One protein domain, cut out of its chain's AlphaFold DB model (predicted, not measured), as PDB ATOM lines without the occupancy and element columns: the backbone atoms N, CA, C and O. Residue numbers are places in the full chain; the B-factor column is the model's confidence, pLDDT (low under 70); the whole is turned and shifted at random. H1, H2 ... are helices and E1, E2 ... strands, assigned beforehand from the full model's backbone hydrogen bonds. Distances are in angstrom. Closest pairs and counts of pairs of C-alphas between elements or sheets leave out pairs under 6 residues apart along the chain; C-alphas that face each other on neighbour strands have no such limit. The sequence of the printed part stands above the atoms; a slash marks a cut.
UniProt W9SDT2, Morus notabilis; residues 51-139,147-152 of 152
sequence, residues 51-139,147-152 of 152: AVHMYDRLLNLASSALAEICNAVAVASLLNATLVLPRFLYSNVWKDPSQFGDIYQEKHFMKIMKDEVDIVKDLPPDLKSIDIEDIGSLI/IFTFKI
ATOM      1  N   ALA A  51      -8.729 -69.635 -79.263       66.62
ATOM      2  CA  ALA A  51      -7.460 -70.084 -78.696       66.62
ATOM      3  C   ALA A  51      -7.288 -71.608 -78.789       66.62
ATOM      4  O   ALA A  51      -6.243 -72.075 -79.226       66.62
ATOM      5  N   VAL A  52      -8.320 -72.392 -78.450       72.06
ATOM      6  CA  VAL A  52      -8.292 -73.861 -78.579       72.06
ATOM      7  C   VAL A  52      -8.068 -74.272 -80.035       72.06
ATOM      8  O   VAL A  52      -7.206 -75.100 -80.301       72.06
ATOM      9  N   HIS A  53      -8.754 -73.637 -80.986       67.44
ATOM     10  CA  HIS A  53      -8.556 -73.889 -82.415       67.44
ATOM     11  C   HIS A  53      -7.165 -73.450 -82.922       67.44
ATOM     12  O   HIS A  53      -6.637 -74.030 -83.869       67.44
ATOM     13  N   MET A  54      -6.530 -72.455 -82.292       73.25
ATOM     14  CA  MET A  54      -5.145 -72.070 -82.589       73.25
ATOM     15  C   MET A  54      -4.145 -73.116 -82.079       73.25
ATOM     16  O   MET A  54      -3.237 -73.488 -82.818       73.25
ATOM     17  N   TYR A  55      -4.327 -73.626 -80.857       72.00
ATOM     18  CA  TYR A  55      -3.496 -74.714 -80.330       72.00
ATOM     19  C   TYR A  55      -3.669 -76.003 -81.125       72.00
ATOM     20  O   TYR A  55      -2.681 -76.682 -81.377       72.00
ATOM     21  N   ASP A  56      -4.885 -76.304 -81.577       73.19
ATOM     22  CA  ASP A  56      -5.149 -77.451 -82.442       73.19
ATOM     23  C   ASP A  56      -4.321 -77.370 -83.733       73.19
ATOM     24  O   ASP A  56      -3.662 -78.331 -84.112       73.19
ATOM     25  N   ARG A  57      -4.230 -76.194 -84.366       76.62
ATOM     26  CA  ARG A  57      -3.364 -75.986 -85.543       76.62
ATOM     27  C   ARG A  57      -1.880 -76.185 -85.244       76.62
ATOM     28  O   ARG A  57      -1.177 -76.771 -86.060       76.62
ATOM     29  N   LEU A  58      -1.404 -75.699 -84.098       76.12
ATOM     30  CA  LEU A  58      -0.013 -75.889 -83.677       76.12
ATOM     31  C   LEU A  58       0.293 -77.363 -83.406       76.12
ATOM     32  O   LEU A  58       1.344 -77.858 -83.802       76.12
ATOM     33  N   LEU A  59      -0.640 -78.062 -82.766       76.06
ATOM     34  CA  LEU A  59      -0.525 -79.481 -82.465       76.06
ATOM     35  C   LEU A  59      -0.538 -80.321 -83.745       76.06
ATOM     36  O   LEU A  59       0.296 -81.206 -83.892       76.06
ATOM     37  N   ASN A  60      -1.420 -79.992 -84.692       72.19
ATOM     38  CA  ASN A  60      -1.456 -80.595 -86.023       72.19
ATOM     39  C   ASN A  60      -0.124 -80.417 -86.770       72.19
ATOM     40  O   ASN A  60       0.387 -81.372 -87.348       72.19
ATOM     41  N   LEU A  61       0.463 -79.218 -86.721       74.06
ATOM     42  CA  LEU A  61       1.744 -78.929 -87.372       74.06
ATOM     43  C   LEU A  61       2.920 -79.664 -86.707       74.06
ATOM     44  O   LEU A  61       3.800 -80.186 -87.383       74.06
ATOM     45  N   ALA A  62       2.935 -79.739 -85.377       73.38
ATOM     46  CA  ALA A  62       3.940 -80.526 -84.664       73.38
ATOM     47  C   ALA A  62       3.785 -82.030 -84.956       73.38
ATOM     48  O   ALA A  62       4.773 -82.749 -85.097       73.38
ATOM     49  N   SER A  63       2.540 -82.496 -85.081       75.56
ATOM     50  CA  SER A  63       2.223 -83.877 -85.434       75.56
ATOM     51  C   SER A  63       2.696 -84.231 -86.844       75.56
ATOM     52  O   SER A  63       3.227 -85.323 -87.040       75.56
ATOM     53  N   SER A  64       2.567 -83.320 -87.818       75.31
ATOM     54  CA  SER A  64       3.032 -83.574 -89.185       75.31
ATOM     55  C   SER A  64       4.555 -83.709 -89.263       75.31
ATOM     56  O   SER A  64       5.040 -84.631 -89.908       75.31
ATOM     57  N   ALA A  65       5.310 -82.883 -88.531       72.75
ATOM     58  CA  ALA A  65       6.773 -82.989 -88.489       72.75
ATOM     59  C   ALA A  65       7.250 -84.343 -87.918       72.75
ATOM     60  O   ALA A  65       8.219 -84.933 -88.395       72.75
ATOM     61  N   LEU A  66       6.547 -84.877 -86.913       78.12
ATOM     62  CA  LEU A  66       6.833 -86.209 -86.370       78.12
ATOM     63  C   LEU A  66       6.494 -87.325 -87.371       78.12
ATOM     64  O   LEU A  66       7.230 -88.311 -87.453       78.12
ATOM     65  N   ALA A  67       5.410 -87.168 -88.134       77.94
ATOM     66  CA  ALA A  67       5.031 -88.110 -89.186       77.94
ATOM     67  C   ALA A  67       6.069 -88.148 -90.321       77.94
ATOM     68  O   ALA A  67       6.426 -89.226 -90.789       77.94
ATOM     69  N   GLU A  68       6.626 -87.000 -90.710       79.38
ATOM     70  CA  GLU A  68       7.670 -86.909 -91.739       79.38
ATOM     71  C   GLU A  68       8.956 -87.642 -91.336       79.38
ATOM     72  O   GLU A  68       9.494 -88.421 -92.126       79.38
ATOM     73  N   ILE A  69       9.413 -87.471 -90.088       81.75
ATOM     74  CA  ILE A  69      10.577 -88.205 -89.564       81.75
ATOM     75  C   ILE A  69      10.291 -89.713 -89.565       81.75
ATOM     76  O   ILE A  69      11.130 -90.495 -90.009       81.75
ATOM     77  N   CYS A  70       9.107 -90.129 -89.106       83.94
ATOM     78  CA  CYS A  70       8.712 -91.538 -89.083       83.94
ATOM     79  C   CYS A  70       8.717 -92.153 -90.491       83.94
ATOM     80  O   CYS A  70       9.292 -93.222 -90.701       83.94
ATOM     81  N   ASN A  71       8.149 -91.446 -91.470       83.56
ATOM     82  CA  ASN A  71       8.114 -91.888 -92.861       83.56
ATOM     83  C   ASN A  71       9.521 -92.018 -93.454       83.56
ATOM     84  O   ASN A  71       9.820 -93.030 -94.088       83.56
ATOM     85  N   ALA A  72      10.408 -91.049 -93.213       84.19
ATOM     86  CA  ALA A  72      11.786 -91.110 -93.701       84.19
ATOM     87  C   ALA A  72      12.539 -92.333 -93.149       84.19
ATOM     88  O   ALA A  72      13.217 -93.045 -93.891       84.19
ATOM     89  N   VAL A  73      12.371 -92.611 -91.856       86.56
ATOM     90  CA  VAL A  73      12.970 -93.766 -91.174       86.56
ATOM     91  C   VAL A  73      12.428 -95.079 -91.723       86.56
ATOM     92  O   VAL A  73      13.193 -95.991 -92.033       86.56
ATOM     93  N   ALA A  74      11.110 -95.159 -91.881       86.12
ATOM     94  CA  ALA A  74      10.432 -96.326 -92.410       86.12
ATOM     95  C   ALA A  74      10.889 -96.674 -93.831       86.12
ATOM     96  O   ALA A  74      11.186 -97.834 -94.122       86.12
ATOM     97  N   VAL A  75      10.972 -95.668 -94.704       83.88
ATOM     98  CA  VAL A  75      11.431 -95.836 -96.087       83.88
ATOM     99  C   VAL A  75      12.901 -96.253 -96.125       83.88
ATOM    100  O   VAL A  75      13.241 -97.207 -96.824       83.88
ATOM    101  N   ALA A  76      13.765 -95.602 -95.342       85.88
ATOM    102  CA  ALA A  76      15.182 -95.947 -95.285       85.88
ATOM    103  C   ALA A  76      15.408 -97.382 -94.783       85.88
ATOM    104  O   ALA A  76      16.169 -98.131 -95.393       85.88
ATOM    105  N   SER A  77      14.693 -97.800 -93.734       85.56
ATOM    106  CA  SER A  77      14.772 -99.169 -93.209       85.56
ATOM    107  C   SER A  77      14.267-100.202 -94.222       85.56
ATOM    108  O   SER A  77      14.910-101.224 -94.457       85.56
ATOM    109  N   LEU A  78      13.149 -99.917 -94.895       83.62
ATOM    110  CA  LEU A  78      12.586-100.808 -95.907       83.62
ATOM    111  C   LEU A  78      13.548-101.054 -97.075       83.62
ATOM    112  O   LEU A  78      13.640-102.178 -97.571       83.62
ATOM    113  N   LEU A  79      14.212 -99.999 -97.538       84.94
ATOM    114  CA  LEU A  79      15.118-100.050 -98.682       84.94
ATOM    115  C   LEU A  79      16.541-100.436 -98.286       84.94
ATOM    116  O   LEU A  79      17.402-100.556 -99.155       84.94
ATOM    117  N   ASN A  80      16.786-100.630 -96.986       83.56
ATOM    118  CA  ASN A  80      18.116-100.826 -96.430       83.56
ATOM    119  C   ASN A  80      19.090 -99.718 -96.890       83.56
ATOM    120  O   ASN A  80      20.251 -99.976 -97.212       83.56
ATOM    121  N   ALA A  81      18.569 -98.494 -96.975       84.31
ATOM    122  CA  ALA A  81      19.278 -97.302 -97.403       84.31
ATOM    123  C   ALA A  81      19.816 -96.534 -96.192       84.31
ATOM    124  O   ALA A  81      19.317 -96.659 -95.071       84.31
ATOM    125  N   THR A  82      20.824 -95.701 -96.425       85.44
ATOM    126  CA  THR A  82      21.358 -94.816 -95.391       85.44
ATOM    127  C   THR A  82      20.456 -93.590 -95.242       85.44
ATOM    128  O   THR A  82      20.223 -92.853 -96.201       85.44
ATOM    129  N   LEU A  83      19.980 -93.341 -94.024       89.00
ATOM    130  CA  LEU A  83      19.244 -92.136 -93.668       89.00
ATOM    131  C   LEU A  83      20.226 -91.014 -93.323       89.00
ATOM    132  O   LEU A  83      21.049 -91.125 -92.415       89.00
ATOM    133  N   VAL A  84      20.119 -89.891 -94.022       87.25
ATOM    134  CA  VAL A  84      20.844 -88.676 -93.642       87.25
ATOM    135  C   VAL A  84      20.048 -87.965 -92.560       87.25
ATOM    136  O   VAL A  84      18.834 -87.806 -92.681       87.25
ATOM    137  N   LEU A  85      20.728 -87.534 -91.502       86.06
ATOM    138  CA  LEU A  85      20.095 -86.854 -90.385       86.06
ATOM    139  C   LEU A  85      19.346 -85.601 -90.885       86.06
ATOM    140  O   LEU A  85      19.948 -84.776 -91.587       86.06
ATOM    141  N   PRO A  86      18.059 -85.433 -90.525       77.69
ATOM    142  CA  PRO A  86      17.296 -84.264 -90.927       77.69
ATOM    143  C   PRO A  86      17.952 -82.973 -90.441       77.69
ATOM    144  O   PRO A  86      18.449 -82.896 -89.316       77.69
ATOM    145  N   ARG A  87      17.917 -81.938 -91.282       74.25
ATOM    146  CA  ARG A  87      18.342 -80.583 -90.917       74.25
ATOM    147  C   ARG A  87      17.137 -79.670 -90.959       74.25
ATOM    148  O   ARG A  87      16.442 -79.648 -91.967       74.25
ATOM    149  N   PHE A  88      16.936 -78.891 -89.904       73.06
ATOM    150  CA  PHE A  88      15.862 -77.912 -89.886       73.06
ATOM    151  C   PHE A  88      16.294 -76.669 -90.648       73.06
ATOM    152  O   PHE A  88      17.281 -76.005 -90.308       73.06
ATOM    153  N   LEU A  89      15.556 -76.383 -91.717       65.31
ATOM    154  CA  LEU A  89      15.721 -75.152 -92.463       65.31
ATOM    155  C   LEU A  89      15.229 -73.981 -91.620       65.31
ATOM    156  O   LEU A  89      14.201 -74.051 -90.948       65.31
ATOM    157  N   TYR A  90      15.965 -72.876 -91.693       65.69
ATOM    158  CA  TYR A  90      15.560 -71.648 -91.035       65.69
ATOM    159  C   TYR A  90      14.193 -71.203 -91.561       65.69
ATOM    160  O   TYR A  90      14.043 -70.838 -92.730       65.69
ATOM    161  N   SER A  91      13.195 -71.201 -90.681       60.66
ATOM    162  CA  SER A  91      11.884 -70.659 -91.001       60.66
ATOM    163  C   SER A  91      11.835 -69.172 -90.665       60.66
ATOM    164  O   SER A  91      12.048 -68.760 -89.522       60.66
ATOM    165  N   ASN A  92      11.466 -68.357 -91.651       58.56
ATOM    166  CA  ASN A  92      11.171 -66.933 -91.468       58.56
ATOM    167  C   ASN A  92       9.984 -66.676 -90.514       58.56
ATOM    168  O   ASN A  92       9.868 -65.572 -89.981       58.56
ATOM    169  N   VAL A  93       9.133 -67.684 -90.287       53.69
ATOM    170  CA  VAL A  93       7.978 -67.622 -89.384       53.69
ATOM    171  C   VAL A  93       8.405 -67.776 -87.924       53.69
ATOM    172  O   VAL A  93       8.008 -66.972 -87.084       53.69
ATOM    173  N   TRP A  94       9.233 -68.778 -87.623       61.59
ATOM    174  CA  TRP A  94       9.603 -69.130 -86.245       61.59
ATOM    175  C   TRP A  94      10.890 -68.447 -85.772       61.59
ATOM    176  O   TRP A  94      11.118 -68.353 -84.569       61.59
ATOM    177  N   LYS A  95      11.710 -67.931 -86.707       68.12
ATOM    178  CA  LYS A  95      13.023 -67.306 -86.454       68.12
ATOM    179  C   LYS A  95      13.928 -68.134 -85.534       68.12
ATOM    180  O   LYS A  95      14.793 -67.576 -84.861       68.12
ATOM    181  N   ASP A  96      13.728 -69.443 -85.513       70.00
ATOM    182  CA  ASP A  96      14.442 -70.352 -84.637       70.00
ATOM    183  C   ASP A  96      15.680 -70.893 -85.370       70.00
ATOM    184  O   ASP A  96      15.533 -71.479 -86.447       70.00
ATOM    185  N   PRO A  97      16.904 -70.659 -84.859       74.31
ATOM    186  CA  PRO A  97      18.117 -71.232 -85.434       74.31
ATOM    187  C   PRO A  97      18.343 -72.696 -85.026       74.31
ATOM    188  O   PRO A  97      19.288 -73.309 -85.530       74.31
ATOM    189  N   SER A  98      17.522 -73.239 -84.117       79.31
ATOM    190  CA  SER A  98      17.694 -74.578 -83.552       79.31
ATOM    191  C   SER A  98      17.760 -75.651 -84.637       79.31
ATOM    192  O   SER A  98      16.928 -75.716 -85.543       79.31
ATOM    193  N   GLN A  99      18.773 -76.505 -84.545       80.62
ATOM    194  CA  GLN A  99      18.966 -77.659 -85.414       80.62
ATOM    195  C   GLN A  99      18.393 -78.925 -84.768       80.62
ATOM    196  O   GLN A  99      17.960 -78.923 -83.615       80.62
ATOM    197  N   PHE A 100      18.402 -80.041 -85.504       80.75
ATOM    198  CA  PHE A 100      17.845 -81.310 -85.024       80.75
ATOM    199  C   PHE A 100      18.383 -81.716 -83.650       80.75
ATOM    200  O   PHE A 100      17.603 -82.090 -82.780       80.75
ATOM    201  N   GLY A 101      19.692 -81.580 -83.424       82.50
ATOM    202  CA  GLY A 101      20.327 -81.908 -82.146       82.50
ATOM    203  C   GLY A 101      19.978 -80.982 -80.974       82.50
ATOM    204  O   GLY A 101      20.203 -81.369 -79.828       82.50
ATOM    205  N   ASP A 102      19.430 -79.792 -81.236       81.25
ATOM    206  CA  ASP A 102      19.017 -78.840 -80.194       81.25
ATOM    207  C   ASP A 102      17.615 -79.166 -79.657       81.25
ATOM    208  O   ASP A 102      17.313 -78.918 -78.489       81.25
ATOM    209  N   ILE A 103      16.767 -79.760 -80.503       81.69
ATOM    210  CA  ILE A 103      15.381 -80.128 -80.178       81.69
ATOM    211  C   ILE A 103      15.287 -81.609 -79.791       81.69
ATOM    212  O   ILE A 103      14.618 -81.975 -78.823       81.69
ATOM    213  N   TYR A 104      15.987 -82.472 -80.526       80.69
ATOM    214  CA  TYR A 104      15.979 -83.919 -80.354       80.69
ATOM    215  C   TYR A 104      17.325 -84.418 -79.835       80.69
ATOM    216  O   TYR A 104      18.394 -83.912 -80.168       80.69
ATOM    217  N   GLN A 105      17.289 -85.484 -79.034       85.50
ATOM    218  CA  GLN A 105      18.493 -86.136 -78.522       85.50
ATOM    219  C   GLN A 105      19.188 -86.936 -79.637       85.50
ATOM    220  O   GLN A 105      19.087 -88.162 -79.680       85.50
ATOM    221  N   GLU A 106      19.914 -86.250 -80.523       88.62
ATOM    222  CA  GLU A 106      20.569 -86.817 -81.717       88.62
ATOM    223  C   GLU A 106      21.331 -88.117 -81.412       88.62
ATOM    224  O   GLU A 106      21.093 -89.155 -82.026       88.62
ATOM    225  N   LYS A 107      22.211 -88.092 -80.403       88.44
ATOM    226  CA  LYS A 107      23.024 -89.261 -80.023       88.44
ATOM    227  C   LYS A 107      22.171 -90.447 -79.580       88.44
ATOM    228  O   LYS A 107      22.551 -91.594 -79.796       88.44
ATOM    229  N   HIS A 108      21.053 -90.175 -78.913       88.25
ATOM    230  CA  HIS A 108      20.145 -91.212 -78.443       88.25
ATOM    231  C   HIS A 108      19.352 -91.810 -79.605       88.25
ATOM    232  O   HIS A 108      19.267 -93.029 -79.711       88.25
ATOM    233  N   PHE A 109      18.869 -90.956 -80.508       88.12
ATOM    234  CA  PHE A 109      18.182 -91.351 -81.731       88.12
ATOM    235  C   PHE A 109      19.055 -92.264 -82.602       88.12
ATOM    236  O   PHE A 109      18.674 -93.401 -82.867       88.12
ATOM    237  N   MET A 110      20.277 -91.829 -82.934       89.50
ATOM    238  CA  MET A 110      21.225 -92.640 -83.710       89.50
ATOM    239  C   MET A 110      21.536 -93.980 -83.034       89.50
ATOM    240  O   MET A 110      21.712 -94.989 -83.705       89.50
ATOM    241  N   LYS A 111      21.612 -94.002 -81.698       90.25
ATOM    242  CA  LYS A 111      21.896 -95.225 -80.946       90.25
ATOM    243  C   LYS A 111      20.741 -96.223 -81.001       90.25
ATOM    244  O   LYS A 111      21.012 -97.407 -81.146       90.25
ATOM    245  N   ILE A 112      19.500 -95.762 -80.832       89.81
ATOM    246  CA  ILE A 112      18.312 -96.629 -80.872       89.81
ATOM    247  C   ILE A 112      18.142 -97.231 -82.266       89.81
ATOM    248  O   ILE A 112      17.823 -98.405 -82.394       89.81
ATOM    249  N   MET A 113      18.388 -96.427 -83.294       87.50
ATOM    250  CA  MET A 113      18.071 -96.770 -84.679       87.50
ATOM    251  C   MET A 113      19.176 -97.549 -85.388       87.50
ATOM    252  O   MET A 113      18.954 -98.065 -86.476       87.50
ATOM    253  N   LYS A 114      20.355 -97.663 -84.767       87.19
ATOM    254  CA  LYS A 114      21.555 -98.278 -85.346       87.19
ATOM    255  C   LYS A 114      21.330 -99.693 -85.891       87.19
ATOM    256  O   LYS A 114      21.993-100.084 -86.845       87.19
ATOM    257  N   ASP A 115      20.446-100.456 -85.257       86.81
ATOM    258  CA  ASP A 115      20.171-101.841 -85.638       86.81
ATOM    259  C   ASP A 115      19.111-101.950 -86.758       86.81
ATOM    260  O   ASP A 115      18.973-103.014 -87.359       86.81
ATOM    261  N   GLU A 116      18.379-100.866 -87.056       86.25
ATOM    262  CA  GLU A 116      17.271-100.831 -88.030       86.25
ATOM    263  C   GLU A 116      17.587-100.023 -89.297       86.25
ATOM    264  O   GLU A 116      17.092-100.355 -90.377       86.25
ATOM    265  N   VAL A 117      18.375 -98.953 -89.175       88.38
ATOM    266  CA  VAL A 117      18.754 -98.069 -90.279       88.38
ATOM    267  C   VAL A 117      20.130 -97.452 -90.023       88.38
ATOM    268  O   VAL A 117      20.459 -97.048 -88.907       88.38
ATOM    269  N   ASP A 118      20.944 -97.361 -91.074       88.19
ATOM    270  CA  ASP A 118      22.230 -96.671 -90.999       88.19
ATOM    271  C   ASP A 118      22.013 -95.158 -91.088       88.19
ATOM    272  O   ASP A 118      21.374 -94.680 -92.024       88.19
ATOM    273  N   ILE A 119      22.517 -94.397 -90.110       89.19
ATOM    274  CA  ILE A 119      22.287 -92.949 -90.018       89.19
ATOM    275  C   ILE A 119      23.605 -92.192 -90.105       89.19
ATOM    276  O   ILE A 119      24.474 -92.323 -89.238       89.19
ATOM    277  N   VAL A 120      23.711 -91.311 -91.099       87.94
ATOM    278  CA  VAL A 120      24.851 -90.404 -91.285       87.94
ATOM    279  C   VAL A 120      24.436 -88.960 -91.032       87.94
ATOM    280  O   VAL A 120      23.325 -88.555 -91.355       87.94
ATOM    281  N   LYS A 121      25.321 -88.149 -90.448       85.44
ATOM    282  CA  LYS A 121      25.002 -86.742 -90.139       85.44
ATOM    283  C   LYS A 121      24.949 -85.855 -91.375       85.44
ATOM    284  O   LYS A 121      24.103 -84.979 -91.482       85.44
ATOM    285  N   ASP A 122      25.870 -86.100 -92.296       80.19
ATOM    286  CA  ASP A 122      26.030 -85.331 -93.514       80.19
ATOM    287  C   ASP A 122      26.147 -86.273 -94.699       80.19
ATOM    288  O   ASP A 122      26.667 -87.385 -94.585       80.19
ATOM    289  N   LEU A 123      25.695 -85.785 -95.851       75.75
ATOM    290  CA  LEU A 123      25.848 -86.485 -97.116       75.75
ATOM    291  C   LEU A 123      27.346 -86.714 -97.403       75.75
ATOM    292  O   LEU A 123      28.148 -85.810 -97.139       75.75
ATOM    293  N   PRO A 124      27.756 -87.872 -97.945       75.00
ATOM    294  CA  PRO A 124      29.126 -88.084 -98.399       75.00
ATOM    295  C   PRO A 124      29.572 -86.970 -99.364       75.00
ATOM    296  O   PRO A 124      28.755 -86.506-100.163       75.00
ATOM    297  N   PRO A 125      30.839 -86.516 -99.313       69.75
ATOM    298  CA  PRO A 125      31.332 -85.413-100.146       69.75
ATOM    299  C   PRO A 125      31.135 -85.664-101.646       69.75
ATOM    300  O   PRO A 125      30.854 -84.718-102.376       69.75
ATOM    301  N   ASP A 126      31.173 -86.928-102.067       66.94
ATOM    302  CA  ASP A 126      30.962 -87.367-103.452       66.94
ATOM    303  C   ASP A 126      29.547 -87.052-103.976       66.94
ATOM    304  O   ASP A 126      29.340 -86.925-105.178       66.94
ATOM    305  N   LEU A 127      28.576 -86.884-103.070       63.41
ATOM    306  CA  LEU A 127      27.185 -86.528-103.365       63.41
ATOM    307  C   LEU A 127      26.873 -85.049-103.072       63.41
ATOM    308  O   LEU A 127      25.804 -84.569-103.438       63.41
ATOM    309  N   LYS A 128      27.776 -84.303-102.415       60.38
ATOM    310  CA  LYS A 128      27.558 -82.881-102.071       60.38
ATOM    311  C   LYS A 128      27.704 -81.935-103.264       60.38
ATOM    312  O   LYS A 128      27.186 -80.827-103.206       60.38
ATOM    313  N   SER A 129      28.429 -82.339-104.306       56.31
ATOM    314  CA  SER A 129      28.633 -81.541-105.526       56.31
ATOM    315  C   SER A 129      27.471 -81.622-106.515       56.31
ATOM    316  O   SER A 129      27.527 -81.016-107.580       56.31
ATOM    317  N   ILE A 130      26.455 -82.414-106.196       59.00
ATOM    318  CA  ILE A 130      25.246 -82.554-106.985       59.00
ATOM    319  C   ILE A 130      24.276 -81.462-106.487       59.00
ATOM    320  O   ILE A 130      23.754 -81.522-105.373       59.00
ATOM    321  N   ASP A 131      24.132 -80.397-107.281       48.56
ATOM    322  CA  ASP A 131      23.305 -79.234-106.951       48.56
ATOM    323  C   ASP A 131      21.831 -79.650-106.876       48.56
ATOM    324  O   ASP A 131      21.211 -80.005-107.874       48.56
ATOM    325  N   ILE A 132      21.252 -79.629-105.672       52.09
ATOM    326  CA  ILE A 132      19.891 -80.131-105.397       52.09
ATOM    327  C   ILE A 132      18.810 -79.328-106.137       52.09
ATOM    328  O   ILE A 132      17.725 -79.844-106.411       52.09
ATOM    329  N   GLU A 133      19.121 -78.088-106.514       52.47
ATOM    330  CA  GLU A 133      18.269 -77.242-107.356       52.47
ATOM    331  C   GLU A 133      18.187 -77.762-108.803       52.47
ATOM    332  O   GLU A 133      17.115 -77.703-109.404       52.47
ATOM    333  N   ASP A 134      19.257 -78.388-109.306       45.84
ATOM    334  CA  ASP A 134      19.291 -79.038-110.619       45.84
ATOM    335  C   ASP A 134      18.759 -80.483-110.562       45.84
ATOM    336  O   ASP A 134      18.079 -80.917-111.495       45.84
ATOM    337  N   ILE A 135      18.967 -81.205-109.447       47.31
ATOM    338  CA  ILE A 135      18.442 -82.571-109.212       47.31
ATOM    339  C   ILE A 135      16.918 -82.620-109.326       47.31
ATOM    340  O   ILE A 135      16.385 -83.541-109.939       47.31
ATOM    341  N   GLY A 136      16.199 -81.626-108.792       47.12
ATOM    342  CA  GLY A 136      14.738 -81.571-108.916       47.12
ATOM    343  C   GLY A 136      14.243 -81.581-110.371       47.12
ATOM    344  O   GLY A 136      13.092 -81.933-110.617       47.12
ATOM    345  N   SER A 137      15.115 -81.229-111.328       44.47
ATOM    346  CA  SER A 137      14.850 -81.292-112.771       44.47
ATOM    347  C   SER A 137      15.500 -82.484-113.494       44.47
ATOM    348  O   SER A 137      15.078 -82.810-114.602       44.47
ATOM    349  N   LEU A 138      16.516 -83.123-112.895       47.03
ATOM    350  CA  LEU A 138      17.403 -84.104-113.542       47.03
ATOM    351  C   LEU A 138      17.248 -85.545-113.049       47.03
ATOM    352  O   LEU A 138      17.856 -86.436-113.641       47.03
ATOM    353  N   ILE A 139      16.443 -85.812-112.018       47.62
ATOM    354  CA  ILE A 139      16.126 -87.199-111.679       47.62
ATOM    355  C   ILE A 139      15.110 -87.741-112.690       47.62
ATOM    356  O   ILE A 139      13.925 -87.416-112.644       47.62
ATOM    357  N   ILE A 147      18.677 -93.559-102.993       44.59
ATOM    358  CA  ILE A 147      18.926 -92.523-101.970       44.59
ATOM    359  C   ILE A 147      17.666 -91.684-101.741       44.59
ATOM    360  O   ILE A 147      17.344 -90.785-102.514       44.59
ATOM    361  N   PHE A 148      16.989 -91.925-100.617       50.66
ATOM    362  CA  PHE A 148      15.870 -91.097-100.176       50.66
ATOM    363  C   PHE A 148      16.382 -89.903 -99.371       50.66
ATOM    364  O   PHE A 148      16.757 -90.026 -98.206       50.66
ATOM    365  N   THR A 149      16.377 -88.727 -99.996       45.06
ATOM    366  CA  THR A 149      16.602 -87.456 -99.299       45.06
ATOM    367  C   THR A 149      15.251 -86.845 -98.946       45.06
ATOM    368  O   THR A 149      14.563 -86.323 -99.820       45.06
ATOM    369  N   PHE A 150      14.865 -86.890 -97.669       43.94
ATOM    370  CA  PHE A 150      13.686 -86.176 -97.174       43.94
ATOM    371  C   PHE A 150      14.077 -84.769 -96.717       43.94
ATOM    372  O   PHE A 150      14.973 -84.589 -95.890       43.94
ATOM    373  N   LYS A 151      13.408 -83.765 -97.287       39.22
ATOM    374  CA  LYS A 151      13.513 -82.361 -96.888       39.22
ATOM    375  C   LYS A 151      12.384 -82.097 -95.888       39.22
ATOM    376  O   LYS A 151      11.227 -82.093 -96.296       39.22
ATOM    377  N   ILE A 152      12.754 -81.972 -94.614       34.53
ATOM    378  CA  ILE A 152      11.886 -81.610 -93.479       34.53
ATOM    379  C   ILE A 152      12.049 -80.110 -93.219       34.53
ATOM    380  O   ILE A 152      13.214 -79.643 -93.262       34.53
TER     381      ILE A 152
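What this domain is: This is residues 51 to 139 and 147 to 152 of the 152 residues of a protein of Morus notabilis (UniProt W9SDT2). One long helix, H1, makes the longest axis; near its last residues a small parallel pair of short strands, E1 and E2, joins it to a smaller part with the short helices H2 and H3. Residues 51 to 64 of H1 stick out, and so do residues 125 to 139 with H4 and H5. The 95 printed residues hold five named helices and two named strands in the order H1 E1 H2 H3 E2 H4 H5, mostly helix. The whole is only just loose, close to compact, with a radius of gyration of the C-alphas of 15.3 A and spans of 48 by 34 by 23 A.

Where its parts are: H1, residues 51 to 79, begins at C-alpha 51 (-7.460, -70.084, -78.696) and is 42.5 A long. E1 is residues 82 to 84, H2 100 to 103, and H3 106 to 113, 10.7 A long. E2 is residues 118 to 120, H4 125 to 128, and H5 132 to 138, ending at C-alpha 138 (17.403, -84.104, -113.542).

How they stand to each other: E1 and E2 are parallel neighbours at 33 degrees, with N 83 and O 118 2.8 A apart, within hydrogen-bond range. E1, H2, H3 and E2 form a strand-helix-strand unit, two parallel strands with helices between, its crossover right-handed. The closest C-alphas of H1 and E1, Ala 76 and Leu 83, are 5.8 A apart; those of H3 and E2, Met 110 and Ile 119, 6.4 A. H1 touches no helix. Every O i to N i+4 pair is within hydrogen-bond range in H1 and H3, 2 of 3 in H5; H2 and H4 are too short for such a pair.

The domain as a whole: Residues 140 to 146 are not printed; C-alphas 139 and 147 are 11.4 A apart. The link E1 to H2, 15 residues, is long. The mean pLDDT of the printed part is 73.1; residues 89 to 95, 125 to 139 and 147 to 152 are among those under 70.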